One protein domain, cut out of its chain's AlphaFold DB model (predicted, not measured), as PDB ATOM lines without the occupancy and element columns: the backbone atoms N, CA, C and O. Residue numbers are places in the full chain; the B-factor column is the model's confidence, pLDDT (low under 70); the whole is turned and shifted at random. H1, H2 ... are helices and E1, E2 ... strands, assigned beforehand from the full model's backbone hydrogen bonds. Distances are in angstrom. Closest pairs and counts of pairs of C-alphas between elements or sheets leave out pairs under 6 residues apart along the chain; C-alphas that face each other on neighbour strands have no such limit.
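What this domain is: This is residues 5 to 18 and 106 to 167 of the 171 residues of an uncharacterized protein of Flavobacterium phragmitis (UniProt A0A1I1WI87). A twisted wall of four strands has the long helix H1 laid across one face, while the other face is bare. The short helix H4 packs on H1 off the sheet, H3 is close to one end of H1, and H2 sits beside the edge strand E3. The printed part has 76 residues, with four named strands and four named helices in the order E1 E2 H1 H2 E3 E4 H3 H4; the sheet runs E2 E1 E4 E3 and is mixed. The class is mixed, helices and strands; the whole is compact, with a radius of gyration of the C-alphas of 11.2 A and spans of 34 by 25 by 20 A.

How they stand to each other: E1, residues 5 to 9, and E2, residues 15 to 18, form an antiparallel hairpin, with N 8 and O 16 2.8 A apart, within hydrogen-bond range. E4, residues 145 to 150, is parallel to E1 at 17 degrees, with N 148 and O 7 2.9 A apart. E3, residues 137 to 142, forms an antiparallel hairpin with E4, with N 147 and O 140 2.8 A apart. The sheet is twisted, its C-alphas lying up to 4.1 A off the best plane. H1, residues 107 to 123, is on the sheet at a height of 9.2 A, over E4 and E3 and only just over E1, on which 3 of its 17 C-alphas fall. It runs across the strands, at 66 degrees to E4 on the local plane; its closest C-alphas to E3 are Ala 117 and Ile 140, 6.6 A apart. H2, residues 125 to 128, is on the same face, over none of the strands; the closest C-alphas of H2 and E3, His 128 and Phe 138, are 5.2 A apart. H3, residues 153 to 157, is close to but not clearly touching H1, with the C-alphas of Leu 156 and Lys 122 5.6 A apart. H4, residues 160 to 165, touches H1 at a steep tilt of 39 degrees, opposite ways, with the closest C-alphas, Lys 111 and Leu 164, 6.4 A apart. Each O i to N i+4 pair is within hydrogen-bond range in H1 and H4; H3 has 0 of 1 but 2 of 2 O i to N i+3 pairs, and H2 is too short for an i+4 pair.

Where its parts are: E1 begins at C-alpha 5 (87.119, 116.687, 134.957). H1 is 23.8 A long, from C-alpha 107 (101.274, 121.696, 144.019); E3 measures 16.4 A and E4 16.1 A. H4 ends at C-alpha 165 (106.845, 128.764, 137.877).

The domain as a whole: The C-alphas farthest apart, Asn 106 and Thr 133, are 34.4 A apart. Residues 19 to 105 are not printed, and C-alphas 18 and 106 are 16.0 A apart across this cut. Of the links that are printed whole, H2 to E3 is short and the others are tight. The mean pLDDT of the printed part is 95.1, and no printed residue is under 70.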
ATOM      1  N   LYS A   5      86.103 115.931 134.218       96.56
ATOM      2  CA  LYS A   5      87.119 116.687 134.957       96.56
ATOM      3  C   LYS A   5      87.798 117.685 134.042       96.56
ATOM      4  O   LYS A   5      88.196 117.327 132.934       96.56
ATOM      5  N   THR A   6      87.977 118.914 134.511       95.81
ATOM      6  CA  THR A   6      88.682 119.950 133.764       95.81
ATOM      7  C   THR A   6      89.674 120.719 134.625       95.81
ATOM      8  O   THR A   6      89.401 121.023 135.786       95.81
ATOM      9  N   ILE A   7      90.809 121.066 134.024       96.31
ATOM     10  CA  ILE A   7      91.769 122.050 134.531       96.31
ATOM     11  C   ILE A   7      91.973 123.084 133.427       96.31
ATOM     12  O   ILE A   7      92.238 122.727 132.278       96.31
ATOM     13  N   ILE A   8      91.837 124.363 133.753       95.69
ATOM     14  CA  ILE A   8      92.024 125.461 132.807       95.69
ATOM     15  C   ILE A   8      93.108 126.379 133.356       95.69
ATOM     16  O   ILE A   8      92.980 126.891 134.461       95.69
ATOM     17  N   VAL A   9      94.164 126.594 132.575       96.38
ATOM     18  CA  VAL A   9      95.191 127.598 132.865       96.38
ATOM     19  C   VAL A   9      94.917 128.814 131.991       96.38
ATOM     20  O   VAL A   9      95.075 128.758 130.768       96.38
ATOM     21  N   GLN A  10      94.469 129.904 132.611       93.44
ATOM     22  CA  GLN A  10      94.123 131.141 131.916       93.44
ATOM     23  C   GLN A  10      95.367 131.923 131.459       93.44
ATOM     24  O   GLN A  10      96.503 131.614 131.822       93.44
ATOM     25  N   SER A  11      95.164 132.994 130.684       87.81
ATOM     26  CA  SER A  11      96.252 133.848 130.178       87.81
ATOM     27  C   SER A  11      97.072 134.508 131.294       87.81
ATOM     28  O   SER A  11      98.274 134.702 131.142       87.81
ATOM     29  N   ARG A  12      96.444 134.801 132.440       87.88
ATOM     30  CA  ARG A  12      97.101 135.294 133.664       87.88
ATOM     31  C   ARG A  12      97.696 134.185 134.532       87.88
ATOM     32  O   ARG A  12      98.118 134.450 135.651       87.88
ATOM     33  N   ARG A  13      97.729 132.956 134.011       90.38
ATOM     34  CA  ARG A  13      98.187 131.738 134.687       90.38
ATOM     35  C   ARG A  13      97.372 131.330 135.904       90.38
ATOM     36  O   ARG A  13      97.817 130.468 136.656       90.38
ATOM     37  N   ASP A  14      96.191 131.913 136.065       91.81
ATOM     38  CA  ASP A  14      95.214 131.454 137.039       91.81
ATOM     39  C   ASP A  14      94.763 130.040 136.667       91.81
ATOM     40  O   ASP A  14      94.504 129.749 135.492       91.81
ATOM     41  N   VAL A  15      94.722 129.163 137.666       92.81
ATOM     42  CA  VAL A  15      94.310 127.771 137.503       92.81
ATOM     43  C   VAL A  15      92.896 127.584 138.030       92.81
ATOM     44  O   VAL A  15      92.669 127.646 139.238       92.81
ATOM     45  N   ASP A  16      91.978 127.255 137.127       91.75
ATOM     46  CA  ASP A  16      90.622 126.845 137.466       91.75
ATOM     47  C   ASP A  16      90.470 125.334 137.354       91.75
ATOM     48  O   ASP A  16      91.016 124.686 136.456       91.75
ATOM     49  N   MET A  17      89.683 124.766 138.259       92.25
ATOM     50  CA  MET A  17      89.388 123.340 138.313       92.25
ATOM     51  C   MET A  17      87.883 123.142 138.338       92.25
ATOM     52  O   MET A  17      87.185 123.799 139.109       92.25
ATOM     53  N   GLY A  18      87.396 122.216 137.519       91.75
ATOM     54  CA  GLY A  18      85.973 121.950 137.380       91.75
ATOM     55  C   GLY A  18      85.659 120.465 137.315       91.75
ATOM     56  O   GLY A  18      86.369 119.695 136.670       91.75
ATOM     57  N   ASN A 106      97.614 119.755 146.160       91.25
ATOM     58  CA  ASN A 106      99.026 119.410 146.188       91.25
ATOM     59  C   ASN A 106      99.729 120.026 144.958       91.25
ATOM     60  O   ASN A 106      99.494 119.564 143.834       91.25
ATOM     61  N   PRO A 107     100.646 121.000 145.140       91.00
ATOM     62  CA  PRO A 107     101.274 121.696 144.019       91.00
ATOM     63  C   PRO A 107     102.081 120.773 143.105       91.00
ATOM     64  O   PRO A 107     102.243 121.075 141.928       91.00
ATOM     65  N   VAL A 108     102.584 119.649 143.627       93.69
ATOM     66  CA  VAL A 108     103.327 118.660 142.836       93.69
ATOM     67  C   VAL A 108     102.400 117.984 141.832       93.69
ATOM     68  O   VAL A 108     102.723 117.936 140.649       93.69
ATOM     69  N   ASN A 109     101.225 117.522 142.268       95.81
ATOM     70  CA  ASN A 109     100.258 116.867 141.383       95.81
ATOM     71  C   ASN A 109      99.783 117.821 140.283       95.81
ATOM     72  O   ASN A 109      99.752 117.452 139.109       95.81
ATOM     73  N   LEU A 110      99.470 119.066 140.658       95.31
ATOM     74  CA  LEU A 110      99.018 120.076 139.708       95.31
ATOM     75  C   LEU A 110     100.110 120.465 138.708       95.31
ATOM     76  O   LEU A 110      99.860 120.484 137.503       95.31
ATOM     77  N   LYS A 111     101.335 120.730 139.174       95.44
ATOM     78  CA  LYS A 111     102.446 121.043 138.268       95.44
ATOM     79  C   LYS A 111     102.750 119.878 137.336       95.44
ATOM     80  O   LYS A 111     102.934 120.115 136.153       95.44
ATOM     81  N   ASN A 112     102.730 118.641 137.827       97.19
ATOM     82  CA  ASN A 112     103.013 117.463 137.007       97.19
ATOM     83  C   ASN A 112     102.005 117.277 135.867       97.19
ATOM     84  O   ASN A 112     102.403 116.915 134.761       97.19
ATOM     85  N   ILE A 113     100.707 117.489 136.114       97.81
ATOM     86  CA  ILE A 113      99.701 117.313 135.059       97.81
ATOM     87  C   ILE A 113      99.744 118.466 134.040       97.81
ATOM     88  O   ILE A 113      99.618 118.229 132.838       97.81
ATOM     89  N   ILE A 114      99.997 119.698 134.501       97.88
ATOM     90  CA  ILE A 114     100.171 120.860 133.619       97.88
ATOM     91  C   ILE A 114     101.464 120.739 132.803       97.88
ATOM     92  O   ILE A 114     101.452 121.057 131.620       97.88
ATOM     93  N   ASP A 115     102.556 120.237 133.387       98.00
ATOM     94  CA  ASP A 115     103.833 120.011 132.697       98.00
ATOM     95  C   ASP A 115     103.680 119.020 131.544       98.00
ATOM     96  O   ASP A 115     104.111 119.284 130.420       98.00
ATOM     97  N   GLN A 116     102.995 117.902 131.793       98.38
ATOM     98  CA  GLN A 116     102.698 116.920 130.752       98.38
ATOM     99  C   GLN A 116     101.865 117.542 129.626       98.38
ATOM    100  O   GLN A 116     102.212 117.391 128.453       98.38
ATOM    101  N   ALA A 117     100.806 118.286 129.967       98.38
ATOM    102  CA  ALA A 117      99.973 118.963 128.977       98.38
ATOM    103  C   ALA A 117     100.774 119.978 128.157       98.38
ATOM    104  O   ALA A 117     100.725 119.954 126.928       98.38
ATOM    105  N   PHE A 118     101.546 120.831 128.828       98.31
ATOM    106  CA  PHE A 118     102.357 121.858 128.193       98.31
ATOM    107  C   PHE A 118     103.425 121.247 127.280       98.31
ATOM    108  O   PHE A 118     103.550 121.676 126.137       98.31
ATOM    109  N   THR A 119     104.120 120.194 127.722       98.31
ATOM    110  CA  THR A 119     105.122 119.469 126.919       98.31
ATOM    111  C   THR A 119     104.530 118.936 125.622       98.31
ATOM    112  O   THR A 119     105.086 119.145 124.543       98.31
ATOM    113  N   ILE A 120     103.392 118.243 125.721       98.31
ATOM    114  CA  ILE A 120     102.755 117.618 124.562       98.31
ATOM    115  C   ILE A 120     102.243 118.698 123.605       98.31
ATOM    116  O   ILE A 120     102.568 118.659 122.417       98.31
ATOM    117  N   ILE A 121     101.533 119.706 124.123       98.00
ATOM    118  CA  ILE A 121     101.020 120.830 123.328       98.00
ATOM    119  C   ILE A 121     102.166 121.563 122.629       98.00
ATOM    120  O   ILE A 121     102.087 121.791 121.427       98.00
ATOM    121  N   LYS A 122     103.255 121.871 123.338       96.94
ATOM    122  CA  LYS A 122     104.431 122.546 122.779       96.94
ATOM    123  C   LYS A 122     105.086 121.750 121.647       96.94
ATOM    124  O   LYS A 122     105.545 122.349 120.680       96.94
ATOM    125  N   SER A 123     105.100 120.419 121.728       97.38
ATOM    126  CA  SER A 123     105.687 119.565 120.684       97.38
ATOM    127  C   SER A 123     104.880 119.533 119.377       97.38
ATOM    128  O   SER A 123     105.458 119.338 118.307       97.38
ATOM    129  N   ASN A 124     103.558 119.740 119.442       96.56
ATOM    130  CA  ASN A 124     102.685 119.782 118.268       96.56
ATOM    131  C   ASN A 124     101.451 120.685 118.489       96.56
ATOM    132  O   ASN A 124     100.327 120.183 118.597       96.56
ATOM    133  N   PRO A 125     101.616 122.022 118.518       95.75
ATOM    134  CA  PRO A 125     100.530 122.927 118.902       95.75
ATOM    135  C   PRO A 125      99.303 122.812 117.993       95.75
ATOM    136  O   PRO A 125      98.167 122.858 118.461       95.75
ATOM    137  N   ASN A 126      99.520 122.596 116.690       95.56
ATOM    138  CA  ASN A 126      98.451 122.502 115.694       95.56
ATOM    139  C   ASN A 126      97.485 121.336 115.949       95.56
ATOM    140  O   ASN A 126      96.293 121.484 115.688       95.56
ATOM    141  N   ALA A 127      97.969 120.207 116.478       96.50
ATOM    142  CA  ALA A 127      97.121 119.057 116.800       96.50
ATOM    143  C   ALA A 127      96.243 119.279 118.041       96.50
ATOM    144  O   ALA A 127      95.275 118.550 118.246       96.50
ATOM    145  N   HIS A 128      96.575 120.278 118.859       97.38
ATOM    146  CA  HIS A 128      95.934 120.524 120.147       97.38
ATOM    147  C   HIS A 128      95.179 121.849 120.206       97.38
ATOM    148  O   HIS A 128      94.712 122.234 121.275       97.38
ATOM    149  N   LYS A 129      95.025 122.559 119.084       96.62
ATOM    150  CA  LYS A 129      94.182 123.757 119.025       96.62
ATOM    151  C   LYS A 129      92.744 123.395 119.395       96.62
ATOM    152  O   LYS A 129      92.164 122.476 118.820       96.62
ATOM    153  N   ARG A 130      92.132 124.151 120.312       93.56
ATOM    154  CA  ARG A 130      90.740 123.909 120.734       93.56
ATOM    155  C   ARG A 130      89.736 124.110 119.591       93.56
ATOM    156  O   ARG A 130      88.684 123.482 119.568       93.56
ATOM    157  N   TRP A 131      90.070 124.976 118.639       92.62
ATOM    158  CA  TRP A 131      89.365 125.162 117.373       92.62
ATOM    159  C   TRP A 131      90.379 125.476 116.273       92.62
ATOM    160  O   TRP A 131      91.465 125.977 116.560       92.62
ATOM    161  N   ALA A 132      90.039 125.214 115.008       90.75
ATOM    162  CA  ALA A 132      90.986 125.329 113.891       90.75
ATOM    163  C   ALA A 132      91.625 126.728 113.755       90.75
ATOM    164  O   ALA A 132      92.791 126.844 113.387       90.75
ATOM    165  N   THR A 133      90.878 127.783 114.093       91.19
ATOM    166  CA  THR A 133      91.341 129.181 114.066       91.19
ATOM    167  C   THR A 133      91.968 129.655 115.383       91.19
ATOM    168  O   THR A 133      92.232 130.843 115.533       91.19
ATOM    169  N   SER A 134      92.174 128.772 116.368       91.44
ATOM    170  CA  SER A 134      92.748 129.161 117.659       91.44
ATOM    171  C   SER A 134      94.252 129.251 117.550       91.44
ATOM    172  O   SER A 134      94.900 128.267 117.205       91.44
ATOM    173  N   ASP A 135      94.812 130.397 117.906       92.12
ATOM    174  CA  ASP A 135      96.263 130.542 118.044       92.12
ATOM    175  C   ASP A 135      96.703 130.615 119.504       92.12
ATOM    176  O   ASP A 135      97.899 130.652 119.780       92.12
ATOM    177  N   THR A 136      95.748 130.615 120.440       95.75
ATOM    178  CA  THR A 136      96.041 130.815 121.861       95.75
ATOM    179  C   THR A 136      95.396 129.823 122.807       95.75
ATOM    180  O   THR A 136      95.797 129.761 123.961       95.75
ATOM    181  N   VAL A 137      94.405 129.042 122.375       97.25
ATOM    182  CA  VAL A 137      93.692 128.117 123.264       97.25
ATOM    183  C   VAL A 137      93.902 126.694 122.794       97.25
ATOM    184  O   VAL A 137      93.444 126.309 121.713       97.25
ATOM    185  N   PHE A 138      94.562 125.917 123.643       98.06
ATOM    186  CA  PHE A 138      94.938 124.537 123.381       98.06
ATOM    187  C   PHE A 138      94.277 123.612 124.394       98.06
ATOM    188  O   PHE A 138      94.122 123.987 125.556       98.06
ATOM    189  N   SER A 139      93.898 122.410 123.970       97.38
ATOM    190  CA  SER A 139      93.250 121.426 124.831       97.38
ATOM    191  C   SER A 139      93.788 120.017 124.585       97.38
ATOM    192  O   SER A 139      94.037 119.610 123.451       97.38
ATOM    193  N   ILE A 140      93.942 119.256 125.664       98.12
ATOM    194  CA  ILE A 140      94.367 117.855 125.651       98.12
ATOM    195  C   ILE A 140      93.695 117.104 126.801       98.12
ATOM    196  O   ILE A 140      93.351 117.706 127.812       98.12
ATOM    197  N   VAL A 141      93.509 115.792 126.666       97.75
ATOM    198  CA  VAL A 141      93.052 114.934 127.766       97.75
ATOM    199  C   VAL A 141      94.233 114.130 128.298       97.75
ATOM    200  O   VAL A 141      94.898 113.438 127.529       97.75
ATOM    201  N   ILE A 142      94.481 114.201 129.606       97.19
ATOM    202  CA  ILE A 142      95.509 113.419 130.307       97.19
ATOM    203  C   ILE A 142      94.854 112.767 131.517       97.19
ATOM    204  O   ILE A 142      94.257 113.460 132.337       97.19
ATOM    205  N   SER A 143      94.952 111.440 131.626       94.19
ATOM    206  CA  SER A 143      94.377 110.676 132.746       94.19
ATOM    207  C   SER A 143      92.907 111.028 133.022       94.19
ATOM    208  O   SER A 143      92.531 111.295 134.159       94.19
ATOM    209  N   GLU A 144      92.091 111.082 131.962       94.06
ATOM    210  CA  GLU A 144      90.656 111.436 132.004       94.06
ATOM    211  C   GLU A 144      90.343 112.880 132.452       94.06
ATOM    212  O   GLU A 144      89.180 113.243 132.625       94.06
ATOM    213  N   VAL A 145      91.359 113.739 132.582       97.12
ATOM    214  CA  VAL A 145      91.204 115.171 132.860       97.12
ATOM    215  C   VAL A 145      91.391 115.958 131.569       97.12
ATOM    216  O   VAL A 145      92.435 115.874 130.923       97.12
ATOM    217  N   SER A 146      90.387 116.750 131.196       97.19
ATOM    218  CA  SER A 146      90.493 117.723 130.111       97.19
ATOM    219  C   SER A 146      91.299 118.929 130.582       97.19
ATOM    220  O   SER A 146      90.898 119.642 131.495       97.19
ATOM    221  N   ILE A 147      92.434 119.192 129.953       98.25
ATOM    222  CA  ILE A 147      93.327 120.291 130.306       98.25
ATOM    223  C   ILE A 147      93.281 121.307 129.182       98.25
ATOM    224  O   ILE A 147      93.536 120.969 128.029       98.25
ATOM    225  N   THR A 148      92.953 122.552 129.513       98.00
ATOM    226  CA  THR A 148      93.005 123.676 128.578       98.00
ATOM    227  C   THR A 148      94.087 124.649 129.006       98.00
ATOM    228  O   THR A 148      94.068 125.133 130.134       98.00
ATOM    229  N   LEU A 149      95.007 124.961 128.098       98.06
ATOM    230  CA  LEU A 149      96.053 125.952 128.313       98.06
ATOM    231  C   LEU A 149      95.815 127.141 127.381       98.06
ATOM    232  O   LEU A 149      95.732 126.973 126.161       98.06
ATOM    233  N   VAL A 150      95.715 128.340 127.955       97.44
ATOM    234  CA  VAL A 150      95.729 129.590 127.193       97.44
ATOM    235  C   VAL A 150      97.179 130.062 127.080       97.44
ATOM    236  O   VAL A 150      97.755 130.562 128.048       97.44
ATOM    237  N   LEU A 151      97.774 129.854 125.906       96.25
ATOM    238  CA  LEU A 151      99.187 130.074 125.614       96.25
ATOM    239  C   LEU A 151      99.341 131.106 124.499       96.25
ATOM    240  O   LEU A 151      98.817 130.934 123.407       96.25
ATOM    241  N   SER A 152     100.090 132.169 124.744       93.50
ATOM    242  CA  SER A 152     100.579 133.042 123.680       93.50
ATOM    243  C   SER A 152     101.709 132.359 122.888       93.50
ATOM    244  O   SER A 152     102.334 131.425 123.399       93.50
ATOM    245  N   PRO A 153     102.052 132.837 121.676       92.44
ATOM    246  CA  PRO A 153     103.199 132.307 120.938       92.44
ATOM    247  C   PRO A 153     104.508 132.338 121.739       92.44
ATOM    248  O   PRO A 153     105.290 131.398 121.666       92.44
ATOM    249  N   THR A 154     104.726 133.366 122.565       93.50
ATOM    250  CA  THR A 154     105.915 133.456 123.429       93.50
ATOM    251  C   THR A 154     105.926 132.415 124.540       93.50
ATOM    252  O   THR A 154     106.998 132.001 124.969       93.50
ATOM    253  N   ASP A 155     104.757 131.951 124.987       94.62
ATOM    254  CA  ASP A 155     104.674 130.911 126.014       94.62
ATOM    255  C   ASP A 155     105.197 129.582 125.484       94.62
ATOM    256  O   ASP A 155     105.876 128.863 126.206       94.62
ATOM    257  N   LEU A 156     104.927 129.275 124.211       94.44
ATOM    258  CA  LEU A 156     105.401 128.052 123.562       94.44
ATOM    259  C   LEU A 156     106.929 128.011 123.437       94.44
ATOM    260  O   LEU A 156     107.497 126.926 123.358       94.44
ATOM    261  N   GLU A 157     107.614 129.151 123.510       95.38
ATOM    262  CA  GLU A 157     109.078 129.213 123.504       95.38
ATOM    263  C   GLU A 157     109.688 128.980 124.898       95.38
ATOM    264  O   GLU A 157     110.829 128.527 124.999       95.38
ATOM    265  N   LEU A 158     108.921 129.169 125.979       95.50
ATOM    266  CA  LEU A 158     109.425 129.031 127.350       95.50
ATOM    267  C   LEU A 158     109.883 127.601 127.670       95.50
ATOM    268  O   LEU A 158     109.201 126.628 127.320       95.50
ATOM    269  N   PRO A 159     110.997 127.431 128.400       96.56
ATOM    270  CA  PRO A 159     111.281 126.189 129.103       96.56
ATOM    271  C   PRO A 159     110.113 125.803 130.023       96.56
ATOM    272  O   PRO A 159     109.500 126.660 130.660       96.56
ATOM    273  N   ASN A 160     109.821 124.507 130.135       95.31
ATOM    274  CA  ASN A 160     108.697 124.019 130.936       95.31
ATOM    275  C   ASN A 160     108.721 124.530 132.380       95.31
ATOM    276  O   ASN A 160     107.712 124.988 132.904       95.31
ATOM    277  N   ASN A 161     109.887 124.490 133.024       94.62
ATOM    278  CA  ASN A 161     110.054 124.964 134.394       94.62
ATOM    279  C   ASN A 161     109.743 126.463 134.539       94.62
ATOM    280  O   ASN A 161     109.166 126.858 135.549       94.62
ATOM    281  N   GLU A 162     110.087 127.293 133.551       94.88
ATOM    282  CA  GLU A 162     109.743 128.716 133.560       94.88
ATOM    283  C   GLU A 162     108.234 128.925 133.433       94.88
ATOM    284  O   GLU A 162     107.667 129.683 134.218       94.88
ATOM    285  N   TYR A 163     107.573 128.200 132.526       94.62
ATOM    286  CA  TYR A 163     106.115 128.240 132.395       94.62
ATOM    287  C   TYR A 163     105.413 127.825 133.701       94.62
ATOM    288  O   TYR A 163     104.551 128.539 134.211       94.62
ATOM    289  N   LEU A 164     105.832 126.707 134.300       94.50
ATOM    290  CA  LEU A 164     105.241 126.172 135.533       94.50
ATOM    291  C   LEU A 164     105.466 127.066 136.758       94.50
ATOM    292  O   LEU A 164     104.662 127.049 137.693       94.50
ATOM    293  N   ASN A 165     106.558 127.829 136.789       92.56
ATOM    294  CA  ASN A 165     106.845 128.764 137.877       92.56
ATOM    295  C   ASN A 165     105.988 130.034 137.816       92.56
ATOM    296  O   ASN A 165     105.916 130.749 138.810       92.56
ATOM    297  N   GLN A 166     105.326 130.294 136.687       92.44
ATOM    298  CA  GLN A 166     104.398 131.414 136.526       92.44
ATOM    299  C   GLN A 166     102.953 131.062 136.915       92.44
ATOM    300  O   GLN A 166     102.099 131.940 136.858       92.44
ATOM    301  N   LEU A 167     102.652 129.806 137.272       92.06
ATOM    302  CA  LEU A 167     101.298 129.385 137.646       92.06
ATOM    303  C   LEU A 167     100.812 130.098 138.913       92.06
ATOM    304  O   LEU A 167     101.436 129.996 139.969       92.06
TER     305      LEU A 167